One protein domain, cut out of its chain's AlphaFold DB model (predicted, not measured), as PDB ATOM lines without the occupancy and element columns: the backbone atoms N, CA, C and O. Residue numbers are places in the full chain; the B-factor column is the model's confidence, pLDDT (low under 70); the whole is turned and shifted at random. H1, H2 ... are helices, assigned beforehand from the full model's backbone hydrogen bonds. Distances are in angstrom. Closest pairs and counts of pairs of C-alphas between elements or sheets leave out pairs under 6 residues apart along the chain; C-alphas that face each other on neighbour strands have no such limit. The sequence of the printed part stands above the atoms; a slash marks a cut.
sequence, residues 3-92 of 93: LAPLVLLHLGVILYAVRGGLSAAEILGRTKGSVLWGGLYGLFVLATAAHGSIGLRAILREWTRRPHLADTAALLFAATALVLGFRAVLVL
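This is residues 3 to 92 of the 93 residues of an uncharacterized protein of Azospirillum sp. TSO22-1 (UniProt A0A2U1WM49). A long hairpin of two helices, H3 and H4 side by side, makes the length; H1 packs on H3 by residues 3 to 6 and slants away, and short H2 sits between H1's far end and the start of H3. The printed part has 90 residues with four named helices, H1 to H4 in chain order, and no named strand: all helix. It is loose, radius of gyration of the C-alphas 15.8 A, spanning 47 by 23 by 22 A.

H3 is residues 35 to 63, 41.0 A long, from C-alpha 35 at (161.123, 216.743, 166.683). H4, residues 69 to 90, measures 31.4 A and ends at (165.014, 223.835, 159.699). H1 is residues 3 to 20, 26.2 A; H2 is residues 24 to 31.

H3 and H4 touch, closest at the C-alphas of Ser 53 and Ala 74, 4.7 A, at a shallow tilt of 13 degrees, opposite ways. H1 touches H3 with residues 3 to 6 alone, closest at the C-alphas of Leu 3 and Ala 47, 6.4 A, at a steep tilt of 63 degrees. H2 is close to H1 but not clearly touching, 7.9 A between C-alphas 20 and 26. H4 is apart from H1 and H2. Every O i to N i+4 pair is within hydrogen-bond range in H2, H3 and H4, and 12 of 14 in H1.

The farthest C-alphas, Gly 33 and Arg 65, are 47.4 A apart. The printed part has no cut, its three links are tight, and no printed residue is under 70 in pLDDT.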
ATOM      1  N   LEU A   3     160.299 204.958 151.094       96.75
ATOM      2  CA  LEU A   3     159.498 206.018 150.474       96.75
ATOM      3  C   LEU A   3     158.001 205.727 150.448       96.75
ATOM      4  O   LEU A   3     157.224 206.646 150.660       96.75
ATOM      5  N   ALA A   4     157.592 204.480 150.213       97.38
ATOM      6  CA  ALA A   4     156.178 204.139 150.092       97.38
ATOM      7  C   ALA A   4     155.356 204.549 151.336       97.38
ATOM      8  O   ALA A   4     154.420 205.333 151.179       97.38
ATOM      9  N   PRO A   5     155.709 204.129 152.571       97.25
ATOM     10  CA  PRO A   5     154.971 204.562 153.756       97.25
ATOM     11  C   PRO A   5     155.097 206.068 154.019       97.25
ATOM     12  O   PRO A   5     154.116 206.688 154.423       97.25
ATOM     13  N   LEU A   6     156.258 206.682 153.758       97.69
ATOM     14  CA  LEU A   6     156.427 208.122 153.972       97.69
ATOM     15  C   LEU A   6     155.556 208.960 153.026       97.69
ATOM     16  O   LEU A   6     154.959 209.939 153.460       97.69
ATOM     17  N   VAL A   7     155.463 208.567 151.753       97.38
ATOM     18  CA  VAL A   7     154.606 209.222 150.756       97.38
ATOM     19  C   VAL A   7     153.144 209.095 151.175       97.38
ATOM     20  O   VAL A   7     152.439 210.100 151.203       97.38
ATOM     21  N   LEU A   8     152.696 207.895 151.561       97.94
ATOM     22  CA  LEU A   8     151.319 207.676 152.016       97.94
ATOM     23  C   LEU A   8     150.973 208.526 153.240       97.94
ATOM     24  O   LEU A   8     149.929 209.176 153.257       97.94
ATOM     25  N   LEU A   9     151.859 208.568 154.236       96.56
ATOM     26  CA  LEU A   9     151.671 209.408 155.413       96.56
ATOM     27  C   LEU A   9     151.627 210.893 155.040       96.56
ATOM     28  O   LEU A   9     150.726 211.602 155.478       96.56
ATOM     29  N   HIS A  10     152.569 211.359 154.218       94.94
ATOM     30  CA  HIS A  10     152.632 212.752 153.782       94.94
ATOM     31  C   HIS A  10     151.348 213.183 153.062       94.94
ATOM     32  O   HIS A  10     150.745 214.192 153.428       94.94
ATOM     33  N   LEU A  11     150.886 212.389 152.093       96.25
ATOM     34  CA  LEU A  11     149.629 212.629 151.385       96.25
ATOM     35  C   LEU A  11     148.429 212.602 152.332       96.25
ATOM     36  O   LEU A  11     147.606 213.513 152.284       96.25
ATOM     37  N   GLY A  12     148.340 211.612 153.224       95.88
ATOM     38  CA  GLY A  12     147.260 211.528 154.209       95.88
ATOM     39  C   GLY A  12     147.184 212.770 155.101       95.88
ATOM     40  O   GLY A  12     146.105 213.332 155.290       95.88
ATOM     41  N   VAL A  13     148.336 213.251 155.583       92.62
ATOM     42  CA  VAL A  13     148.426 214.480 156.383       92.62
ATOM     43  C   VAL A  13     148.008 215.697 155.566       92.62
ATOM     44  O   VAL A  13     147.226 216.493 156.075       92.62
ATOM     45  N   ILE A  14     148.456 215.841 154.313       92.38
ATOM     46  CA  ILE A  14     148.026 216.949 153.443       92.38
ATOM     47  C   ILE A  14     146.504 216.940 153.286       92.38
ATOM     48  O   ILE A  14     145.866 217.953 153.555       92.38
ATOM     49  N   LEU A  15     145.913 215.803 152.911       92.31
ATOM     50  CA  LEU A  15     144.468 215.674 152.674       92.31
ATOM     51  C   LEU A  15     143.627 215.995 153.916       92.31
ATOM     52  O   LEU A  15     142.513 216.512 153.806       92.31
ATOM     53  N   TYR A  16     144.156 215.703 155.102       91.19
ATOM     54  CA  TYR A  16     143.536 216.084 156.364       91.19
ATOM     55  C   TYR A  16     143.728 217.579 156.672       91.19
ATOM     56  O   TYR A  16     142.768 218.289 156.974       91.19
ATOM     57  N   ALA A  17     144.963 218.070 156.562       88.44
ATOM     58  CA  ALA A  17     145.386 219.396 156.998       88.44
ATOM     59  C   ALA A  17     144.867 220.539 156.113       88.44
ATOM     60  O   ALA A  17     144.622 221.630 156.633       88.44
ATOM     61  N   VAL A  18     144.663 220.309 154.810       89.69
ATOM     62  CA  VAL A  18     144.173 221.329 153.855       89.69
ATOM     63  C   VAL A  18     142.802 221.892 154.231       89.69
ATOM     64  O   VAL A  18     142.465 223.003 153.836       89.69
ATOM     65  N   ARG A  19     142.020 221.163 155.037       88.50
ATOM     66  CA  ARG A  19     140.701 221.604 155.517       88.50
ATOM     67  C   ARG A  19     140.770 222.827 156.435       88.50
ATOM     68  O   ARG A  19     139.779 223.531 156.563       88.50
ATOM     69  N   GLY A  20     141.915 223.057 157.079       79.31
ATOM     70  CA  GLY A  20     142.138 224.147 158.032       79.31
ATOM     71  C   GLY A  20     143.070 225.246 157.521       79.31
ATOM     72  O   GLY A  20     143.708 225.886 158.345       79.31
ATOM     73  N   GLY A  21     143.213 225.406 156.199       86.06
ATOM     74  CA  GLY A  21     144.071 226.428 155.587       86.06
ATOM     75  C   GLY A  21     145.507 225.970 155.298       86.06
ATOM     76  O   GLY A  21     145.979 224.945 155.802       86.06
ATOM     77  N   LEU A  22     146.189 226.715 154.420       90.25
ATOM     78  CA  LEU A  22     147.509 226.393 153.851       90.25
ATOM     79  C   LEU A  22     148.527 227.536 153.973       90.25
ATOM     80  O   LEU A  22     149.588 227.493 153.347       90.25
ATOM     81  N   SER A  23     148.230 228.570 154.760       92.88
ATOM     82  CA  SER A  23     149.197 229.641 154.987       92.88
ATOM     83  C   SER A  23     150.420 229.122 155.752       92.88
ATOM     84  O   SER A  23     150.341 228.170 156.534       92.88
ATOM     85  N   ALA A  24     151.565 229.782 155.567       91.06
ATOM     86  CA  ALA A  24     152.786 229.438 156.295       91.06
ATOM     87  C   ALA A  24     152.581 229.480 157.821       91.06
ATOM     88  O   ALA A  24     153.073 228.603 158.526       91.06
ATOM     89  N   ALA A  25     151.811 230.454 158.322       92.62
ATOM     90  CA  ALA A  25     151.494 230.575 159.743       92.62
ATOM     91  C   ALA A  25     150.687 229.374 160.261       92.62
ATOM     92  O   ALA A  25     151.024 228.815 161.301       92.62
ATOM     93  N   GLU A  26     149.669 228.925 159.523       92.00
ATOM     94  CA  GLU A  26     148.861 227.763 159.911       92.00
ATOM     95  C   GLU A  26     149.649 226.454 159.830       92.00
ATOM     96  O   GLU A  26     149.451 225.563 160.656       92.00
ATOM     97  N   ILE A  27     150.515 226.301 158.823       92.44
ATOM     98  CA  ILE A  27     151.382 225.124 158.697       92.44
ATOM     99  C   ILE A  27     152.347 225.085 159.881       92.44
ATOM    100  O   ILE A  27     152.379 224.087 160.599       92.44
ATOM    101  N   LEU A  28     153.075 226.177 160.139       92.94
ATOM    102  CA  LEU A  28     154.030 226.253 161.246       92.94
ATOM    103  C   LEU A  28     153.353 226.135 162.610       92.94
ATOM    104  O   LEU A  28     153.912 225.497 163.494       92.94
ATOM    105  N   GLY A  29     152.135 226.653 162.776       93.25
ATOM    106  CA  GLY A  29     151.351 226.463 163.999       93.25
ATOM    107  C   GLY A  29     151.065 224.991 164.326       93.25
ATOM    108  O   GLY A  29     150.855 224.658 165.488       93.25
ATOM    109  N   ARG A  30     151.094 224.099 163.325       91.56
ATOM    110  CA  ARG A  30     150.871 222.649 163.481       91.56
ATOM    111  C   ARG A  30     152.160 221.825 163.521       91.56
ATOM    112  O   ARG A  30     152.126 220.679 163.968       91.56
ATOM    113  N   THR A  31     153.275 222.362 163.025       93.94
ATOM    114  CA  THR A  31     154.503 221.583 162.800       93.94
ATOM    115  C   THR A  31     155.731 222.084 163.555       93.94
ATOM    116  O   THR A  31     156.618 221.276 163.835       93.94
ATOM    117  N   LYS A  32     155.800 223.374 163.903       94.62
ATOM    118  CA  LYS A  32     156.962 223.976 164.570       94.62
ATOM    119  C   LYS A  32     157.135 223.446 165.998       94.62
ATOM    120  O   LYS A  32     156.161 223.169 166.691       94.62
ATOM    121  N   GLY A  33     158.385 223.309 166.436       94.69
ATOM    122  CA  GLY A  33     158.773 222.777 167.743       94.69
ATOM    123  C   GLY A  33     158.657 221.252 167.856       94.69
ATOM    124  O   GLY A  33     158.867 220.703 168.934       94.69
ATOM    125  N   SER A  34     158.324 220.549 166.769       94.69
ATOM    126  CA  SER A  34     158.116 219.101 166.783       94.69
ATOM    127  C   SER A  34     159.303 218.347 166.198       94.69
ATOM    128  O   SER A  34     159.509 218.303 164.981       94.69
ATOM    129  N   VAL A  35     160.036 217.657 167.073       94.25
ATOM    130  CA  VAL A  35     161.123 216.743 166.683       94.25
ATOM    131  C   VAL A  35     160.606 215.627 165.768       94.25
ATOM    132  O   VAL A  35     161.301 215.231 164.834       94.25
ATOM    133  N   LEU A  36     159.369 215.159 165.985       94.56
ATOM    134  CA  LEU A  36     158.742 214.139 165.144       94.56
ATOM    135  C   LEU A  36     158.589 214.629 163.699       94.56
ATOM    136  O   LEU A  36     159.024 213.941 162.777       94.56
ATOM    137  N   TRP A  37     158.011 215.819 163.493       95.31
ATOM    138  CA  TRP A  37     157.842 216.377 162.148       95.31
ATOM    139  C   TRP A  37     159.188 216.692 161.494       95.31
ATOM    140  O   TRP A  37     159.375 216.372 160.320       95.31
ATOM    141  N   GLY A  38     160.143 217.238 162.253       96.19
ATOM    142  CA  GLY A  38     161.501 217.494 161.773       96.19
ATOM    143  C   GLY A  38     162.205 216.225 161.281       96.19
ATOM    144  O   GLY A  38     162.702 216.189 160.156       96.19
ATOM    145  N   GLY A  39     162.191 215.154 162.080       96.94
ATOM    146  CA  GLY A  39     162.797 213.872 161.713       96.94
ATOM    147  C   GLY A  39     162.108 213.206 160.520       96.94
ATOM    148  O   GLY A  39     162.776 212.727 159.603       96.94
ATOM    149  N   LEU A  40     160.773 213.227 160.494       96.44
ATOM    150  CA  LEU A  40     159.984 212.618 159.425       96.44
ATOM    151  C   LEU A  40     160.228 213.295 158.078       96.44
ATOM    152  O   LEU A  40     160.524 212.620 157.091       96.44
ATOM    153  N   TYR A  41     160.152 214.626 158.041       96.69
ATOM    154  CA  TYR A  41     160.396 215.383 156.819       96.69
ATOM    155  C   TYR A  41     161.874 215.412 156.431       96.69
ATOM    156  O   TYR A  41     162.173 215.373 155.241       96.69
ATOM    157  N   GLY A  42     162.806 215.375 157.390       97.69
ATOM    158  CA  GLY A  42     164.233 215.199 157.104       97.69
ATOM    159  C   GLY A  42     164.521 213.875 156.390       97.69
ATOM    160  O   GLY A  42     165.170 213.860 155.341       97.69
ATOM    161  N   LEU A  43     163.970 212.767 156.893       98.31
ATOM    162  CA  LEU A  43     164.073 211.463 156.232       98.31
ATOM    163  C   LEU A  43     163.403 211.473 154.850       98.31
ATOM    164  O   LEU A  43     163.941 210.907 153.897       98.31
ATOM    165  N   PHE A  44     162.251 212.136 154.724       98.12
ATOM    166  CA  PHE A  44     161.544 212.261 153.453       98.12
ATOM    167  C   PHE A  44     162.360 213.022 152.404       98.12
ATOM    168  O   PHE A  44     162.475 212.549 151.273       98.12
ATOM    169  N   VAL A  45     162.980 214.147 152.772       98.50
ATOM    170  CA  VAL A  45     163.851 214.942 151.888       98.50
ATOM    171  C   VAL A  45     165.025 214.104 151.386       98.50
ATOM    172  O   VAL A  45     165.253 214.043 150.180       98.50
ATOM    173  N   LEU A  46     165.723 213.393 152.276       98.50
ATOM    174  CA  LEU A  46     166.836 212.517 151.891       98.50
ATOM    175  C   LEU A  46     166.393 211.432 150.908       98.50
ATOM    176  O   LEU A  46     167.005 211.239 149.854       98.50
ATOM    177  N   ALA A  47     165.312 210.729 151.244       98.38
ATOM    178  CA  ALA A  47     164.836 209.604 150.457       98.38
ATOM    179  C   ALA A  47     164.325 210.045 149.075       98.38
ATOM    180  O   ALA A  47     164.645 209.411 148.067       98.38
ATOM    181  N   THR A  48     163.557 211.137 149.010       97.75
ATOM    182  CA  THR A  48     162.988 211.659 147.756       97.75
ATOM    183  C   THR A  48     164.044 212.299 146.862       97.75
ATOM    184  O   THR A  48     164.007 212.072 145.655       97.75
ATOM    185  N   ALA A  49     165.028 213.016 147.418       98.44
ATOM    186  CA  ALA A  49     166.136 213.571 146.642       98.44
ATOM    187  C   ALA A  49     166.977 212.464 145.986       98.44
ATOM    188  O   ALA A  49     167.290 212.547 144.795       98.44
ATOM    189  N   ALA A  50     167.295 211.397 146.728       98.06
ATOM    190  CA  ALA A  50     168.018 210.246 146.192       98.06
ATOM    191  C   ALA A  50     167.206 209.510 145.113       98.06
ATOM    192  O   ALA A  50     167.686 209.308 143.999       98.06
ATOM    193  N   HIS A  51     165.956 209.145 145.405       98.31
ATOM    194  CA  HIS A  51     165.115 208.422 144.450       98.31
ATOM    195  C   HIS A  51     164.819 209.243 143.189       98.31
ATOM    196  O   HIS A  51     164.973 208.742 142.076       98.31
ATOM    197  N   GLY A  52     164.441 210.512 143.359       97.88
ATOM    198  CA  GLY A  52     164.094 211.407 142.261       97.88
ATOM    199  C   GLY A  52     165.279 211.695 141.342       97.88
ATOM    200  O   GLY A  52     165.119 211.651 140.128       97.88
ATOM    201  N   SER A  53     166.480 211.914 141.889       98.19
ATOM    202  CA  SER A  53     167.679 212.149 141.070       98.19
ATOM    203  C   SER A  53     168.115 210.913 140.280       98.19
ATOM    204  O   SER A  53     168.443 211.035 139.100       98.19
ATOM    205  N   ILE A  54     168.061 209.717 140.879       97.88
ATOM    206  CA  ILE A  54     168.368 208.456 140.184       97.88
ATOM    207  C   ILE A  54     167.369 208.212 139.046       97.88
ATOM    208  O   ILE A  54     167.779 207.896 137.928       97.88
ATOM    209  N   GLY A  55     166.072 208.396 139.310       97.69
ATOM    210  CA  GLY A  55     165.025 208.251 138.297       97.69
ATOM    211  C   GLY A  55     165.167 209.272 137.168       97.69
ATOM    212  O   GLY A  55     165.167 208.902 135.995       97.69
ATOM    213  N   LEU A  56     165.382 210.545 137.510       97.94
ATOM    214  CA  LEU A  56     165.602 211.617 136.539       97.94
ATOM    215  C   LEU A  56     166.808 211.322 135.643       97.94
ATOM    216  O   LEU A  56     166.724 211.482 134.428       97.94
ATOM    217  N   ARG A  57     167.916 210.847 136.222       98.00
ATOM    218  CA  ARG A  57     169.108 210.439 135.471       98.00
ATOM    219  C   ARG A  57     168.786 209.360 134.440       98.00
ATOM    220  O   ARG A  57     169.235 209.477 133.302       98.00
ATOM    221  N   ALA A  58     168.051 208.318 134.834       97.94
ATOM    222  CA  ALA A  58     167.674 207.223 133.942       97.94
ATOM    223  C   ALA A  58     166.823 207.739 132.772       97.94
ATOM    224  O   ALA A  58     167.200 207.561 131.615       97.94
ATOM    225  N   ILE A  59     165.771 208.506 133.078       97.56
ATOM    226  CA  ILE A  59     164.888 209.111 132.072       97.56
ATOM    227  C   ILE A  59     165.687 209.987 131.102       97.56
ATOM    228  O   ILE A  59     165.560 209.847 129.892       97.56
ATOM    229  N   LEU A  60     166.554 210.873 131.603       97.56
ATOM    230  CA  LEU A  60     167.320 211.780 130.746       97.56
ATOM    231  C   LEU A  60     168.317 211.050 129.843       97.56
ATOM    232  O   LEU A  60     168.546 211.491 128.714       97.56
ATOM    233  N   ARG A  61     168.912 209.948 130.314       96.81
ATOM    234  CA  ARG A  61     169.817 209.124 129.499       96.81
ATOM    235  C   ARG A  61     169.094 208.447 128.345       96.81
ATOM    236  O   ARG A  61     169.678 208.328 127.275       96.81
ATOM    237  N   GLU A  62     167.856 208.027 128.564       97.00
ATOM    238  CA  GLU A  62     167.066 207.299 127.574       97.00
ATOM    239  C   GLU A  62     166.314 208.237 126.618       97.00
ATOM    240  O   GLU A  62     166.210 207.961 125.427       97.00
ATOM    241  N   TRP A  63     165.786 209.358 127.119       97.31
ATOM    242  CA  TRP A  63     164.815 210.182 126.388       97.31
ATOM    243  C   TRP A  63     165.430 211.420 125.730       97.31
ATOM    244  O   TRP A  63     164.740 212.148 125.016       97.31
ATOM    245  N   THR A  64     166.720 211.695 125.948       94.31
ATOM    246  CA  THR A  64     167.378 212.887 125.395       94.31
ATOM    247  C   THR A  64     168.573 212.544 124.517       94.31
ATOM    248  O   THR A  64     169.278 211.562 124.719       94.31
ATOM    249  N   ARG A  65     168.876 213.429 123.559       93.50
ATOM    250  CA  ARG A  65     170.066 213.316 122.695       93.50
ATOM    251  C   ARG A  65     171.378 213.695 123.404       93.50
ATOM    252  O   ARG A  65     172.425 213.720 122.765       93.50
ATOM    253  N   ARG A  66     171.340 214.052 124.695       91.31
ATOM    254  CA  ARG A  66     172.503 214.523 125.473       91.31
ATOM    255  C   ARG A  66     172.670 213.728 126.779       91.31
ATOM    256  O   ARG A  66     172.646 214.320 127.857       91.31
ATOM    257  N   PRO A  67     172.910 212.405 126.712       88.75
ATOM    258  CA  PRO A  67     173.008 211.549 127.901       88.75
ATOM    259  C   PRO A  67     174.171 211.924 128.831       88.75
ATOM    260  O   PRO A  67     174.131 211.617 130.019       88.75
ATOM    261  N   HIS A  68     175.187 212.629 128.318       89.69
ATOM    262  CA  HIS A  68     176.301 213.151 129.112       89.69
ATOM    263  C   HIS A  68     175.878 214.254 130.098       89.69
ATOM    264  O   HIS A  68     176.526 214.427 131.123       89.69
ATOM    265  N   LEU A  69     174.782 214.978 129.833       94.81
ATOM    266  CA  LEU A  69     174.260 215.997 130.753       94.81
ATOM    267  C   LEU A  69     173.377 215.403 131.857       94.81
ATOM    268  O   LEU A  69     173.062 216.102 132.819       94.81
ATOM    269  N   ALA A  70     172.978 214.133 131.739       96.62
ATOM    270  CA  ALA A  70     172.061 213.502 132.680       96.62
ATOM    271  C   ALA A  70     172.645 213.408 134.097       96.62
ATOM    272  O   ALA A  70     171.912 213.593 135.066       96.62
ATOM    273  N   ASP A  71     173.953 213.164 134.225       96.06
ATOM    274  CA  ASP A  71     174.620 213.098 135.531       96.06
ATOM    275  C   ASP A  71     174.633 214.470 136.209       96.06
ATOM    276  O   ASP A  71     174.237 214.596 137.367       96.06
ATOM    277  N   THR A  72     175.011 215.513 135.464       97.44
ATOM    278  CA  THR A  72     175.014 216.894 135.958       97.44
ATOM    279  C   THR A  72     173.612 217.343 136.353       97.44
ATOM    280  O   THR A  72     173.427 217.907 137.428       97.44
ATOM    281  N   ALA A  73     172.604 217.061 135.525       97.19
ATOM    282  CA  ALA A  73     171.218 217.414 135.815       97.19
ATOM    283  C   ALA A  73     170.693 216.696 137.069       97.19
ATOM    284  O   ALA A  73     170.072 217.324 137.924       97.19
ATOM    285  N   ALA A  74     170.984 215.401 137.215       97.94
ATOM    286  CA  ALA A  74     170.596 214.627 138.387       97.94
ATOM    287  C   ALA A  74     171.277 215.126 139.669       97.94
ATOM    288  O   ALA A  74     170.617 215.237 140.702       97.94
ATOM    289  N   LEU A  75     172.565 215.480 139.599       98.06
ATOM    290  CA  LEU A  75     173.297 216.050 140.729       98.06
ATOM    291  C   LEU A  75     172.729 217.413 141.137       98.06
ATOM    292  O   LEU A  75     172.482 217.639 142.319       98.06
ATOM    293  N   LEU A  76     172.486 218.304 140.172       98.38
ATOM    294  CA  LEU A  76     171.887 219.616 140.433       98.38
ATOM    295  C   LEU A  76     170.488 219.482 141.035       98.38
ATOM    296  O   LEU A  76     170.157 220.196 141.982       98.38
ATOM    297  N   PHE A  77     169.685 218.543 140.531       98.50
ATOM    298  CA  PHE A  77     168.373 218.237 141.087       98.50
ATOM    299  C   PHE A  77     168.477 217.749 142.537       98.50
ATOM    300  O   PHE A  77     167.804 218.297 143.409       98.50
ATOM    301  N   ALA A  78     169.356 216.780 142.817       98.56
ATOM    302  CA  ALA A  78     169.579 216.270 144.168       98.56
ATOM    303  C   ALA A  78     170.033 217.382 145.122       98.56
ATOM    304  O   ALA A  78     169.452 217.552 146.190       98.56
ATOM    305  N   ALA A  79     171.034 218.173 144.722       98.62
ATOM    306  CA  ALA A  79     171.564 219.268 145.526       98.62
ATOM    307  C   ALA A  79     170.491 220.323 145.820       98.62
ATOM    308  O   ALA A  79     170.322 220.731 146.967       98.62
ATOM    309  N   THR A  80     169.715 220.714 144.808       98.62
ATOM    310  CA  THR A  80     168.628 221.690 144.967       98.62
ATOM    311  C   THR A  80     167.543 221.159 145.902       98.62
ATOM    312  O   THR A  80     167.128 221.868 146.819       98.62
ATOM    313  N   ALA A  81     167.117 219.905 145.723       98.38
ATOM    314  CA  ALA A  81     166.111 219.271 146.570       98.38
ATOM    315  C   ALA A  81     166.576 219.154 148.030       98.38
ATOM    316  O   ALA A  81     165.808 219.461 148.939       98.38
ATOM    317  N   LEU A  82     167.837 218.778 148.261       98.69
ATOM    318  CA  LEU A  82     168.418 218.700 149.602       98.69
ATOM    319  C   LEU A  82     168.494 220.082 150.254       98.69
ATOM    320  O   LEU A  82     168.018 220.249 151.373       98.69
ATOM    321  N   VAL A  83     169.041 221.084 149.560       98.62
ATOM    322  CA  VAL A  83     169.203 222.436 150.115       98.62
ATOM    323  C   VAL A  83     167.849 223.058 150.440       98.62
ATOM    324  O   VAL A  83     167.640 223.523 151.558       98.62
ATOM    325  N   LEU A  84     166.912 223.065 149.491       98.50
ATOM    326  CA  LEU A  84     165.599 223.675 149.713       98.50
ATOM    327  C   LEU A  84     164.759 222.867 150.709       98.50
ATOM    328  O   LEU A  84     164.116 223.453 151.578       98.50
ATOM    329  N   GLY A  85     164.810 221.536 150.629       97.62
ATOM    330  CA  GLY A  85     164.094 220.642 151.532       97.62
ATOM    331  C   GLY A  85     164.559 220.789 152.978       97.62
ATOM    332  O   GLY A  85     163.738 221.016 153.865       97.62
ATOM    333  N   PHE A  86     165.869 220.752 153.232       98.25
ATOM    334  CA  PHE A  86     166.385 220.947 154.586       98.25
ATOM    335  C   PHE A  86     166.171 222.366 155.096       98.25
ATOM    336  O   PHE A  86     165.846 222.526 156.267       98.25
ATOM    337  N   ARG A  87     166.248 223.397 154.241       97.75
ATOM    338  CA  ARG A  87     165.853 224.757 154.648       97.75
ATOM    339  C   ARG A  87     164.411 224.814 155.146       97.75
ATOM    340  O   ARG A  87     164.164 225.508 156.122       97.75
ATOM    341  N   ALA A  88     163.484 224.085 154.527       95.75
ATOM    342  CA  ALA A  88     162.105 224.004 155.007       95.75
ATOM    343  C   ALA A  88     161.999 223.251 156.347       95.75
ATOM    344  O   ALA A  88     161.298 223.706 157.248       95.75
ATOM    345  N   VAL A  89     162.733 222.143 156.507       96.69
ATOM    346  CA  VAL A  89     162.772 221.364 157.761       96.69
ATOM    347  C   VAL A  89     163.355 222.177 158.920       96.69
ATOM    348  O   VAL A  89     162.839 222.100 160.030       96.69
ATOM    349  N   LEU A  90     164.379 222.997 158.676       96.00
ATOM    350  CA  LEU A  90     165.014 223.835 159.699       96.00
ATOM    351  C   LEU A  90     164.079 224.903 160.284       96.00
ATOM    352  O   LEU A  90     164.311 225.367 161.390       96.00
ATOM    353  N   VAL A  91     163.010 225.292 159.585       94.12
ATOM    354  CA  VAL A  91     162.009 226.225 160.143       94.12
ATOM    355  C   VAL A  91     161.070 225.517 161.137       94.12
ATOM    356  O   VAL A  91     160.341 226.176 161.882       94.12
ATOM    357  N   LEU A  92     161.081 224.178 161.175       92.25
ATOM    358  CA  LEU A  92     160.288 223.379 162.114       92.25
ATOM    359  C   LEU A  92     160.923 223.278 163.506       92.25
ATOM    360  O   LEU A  92     160.220 222.901 164.440       92.25
TER     361      LEU A  92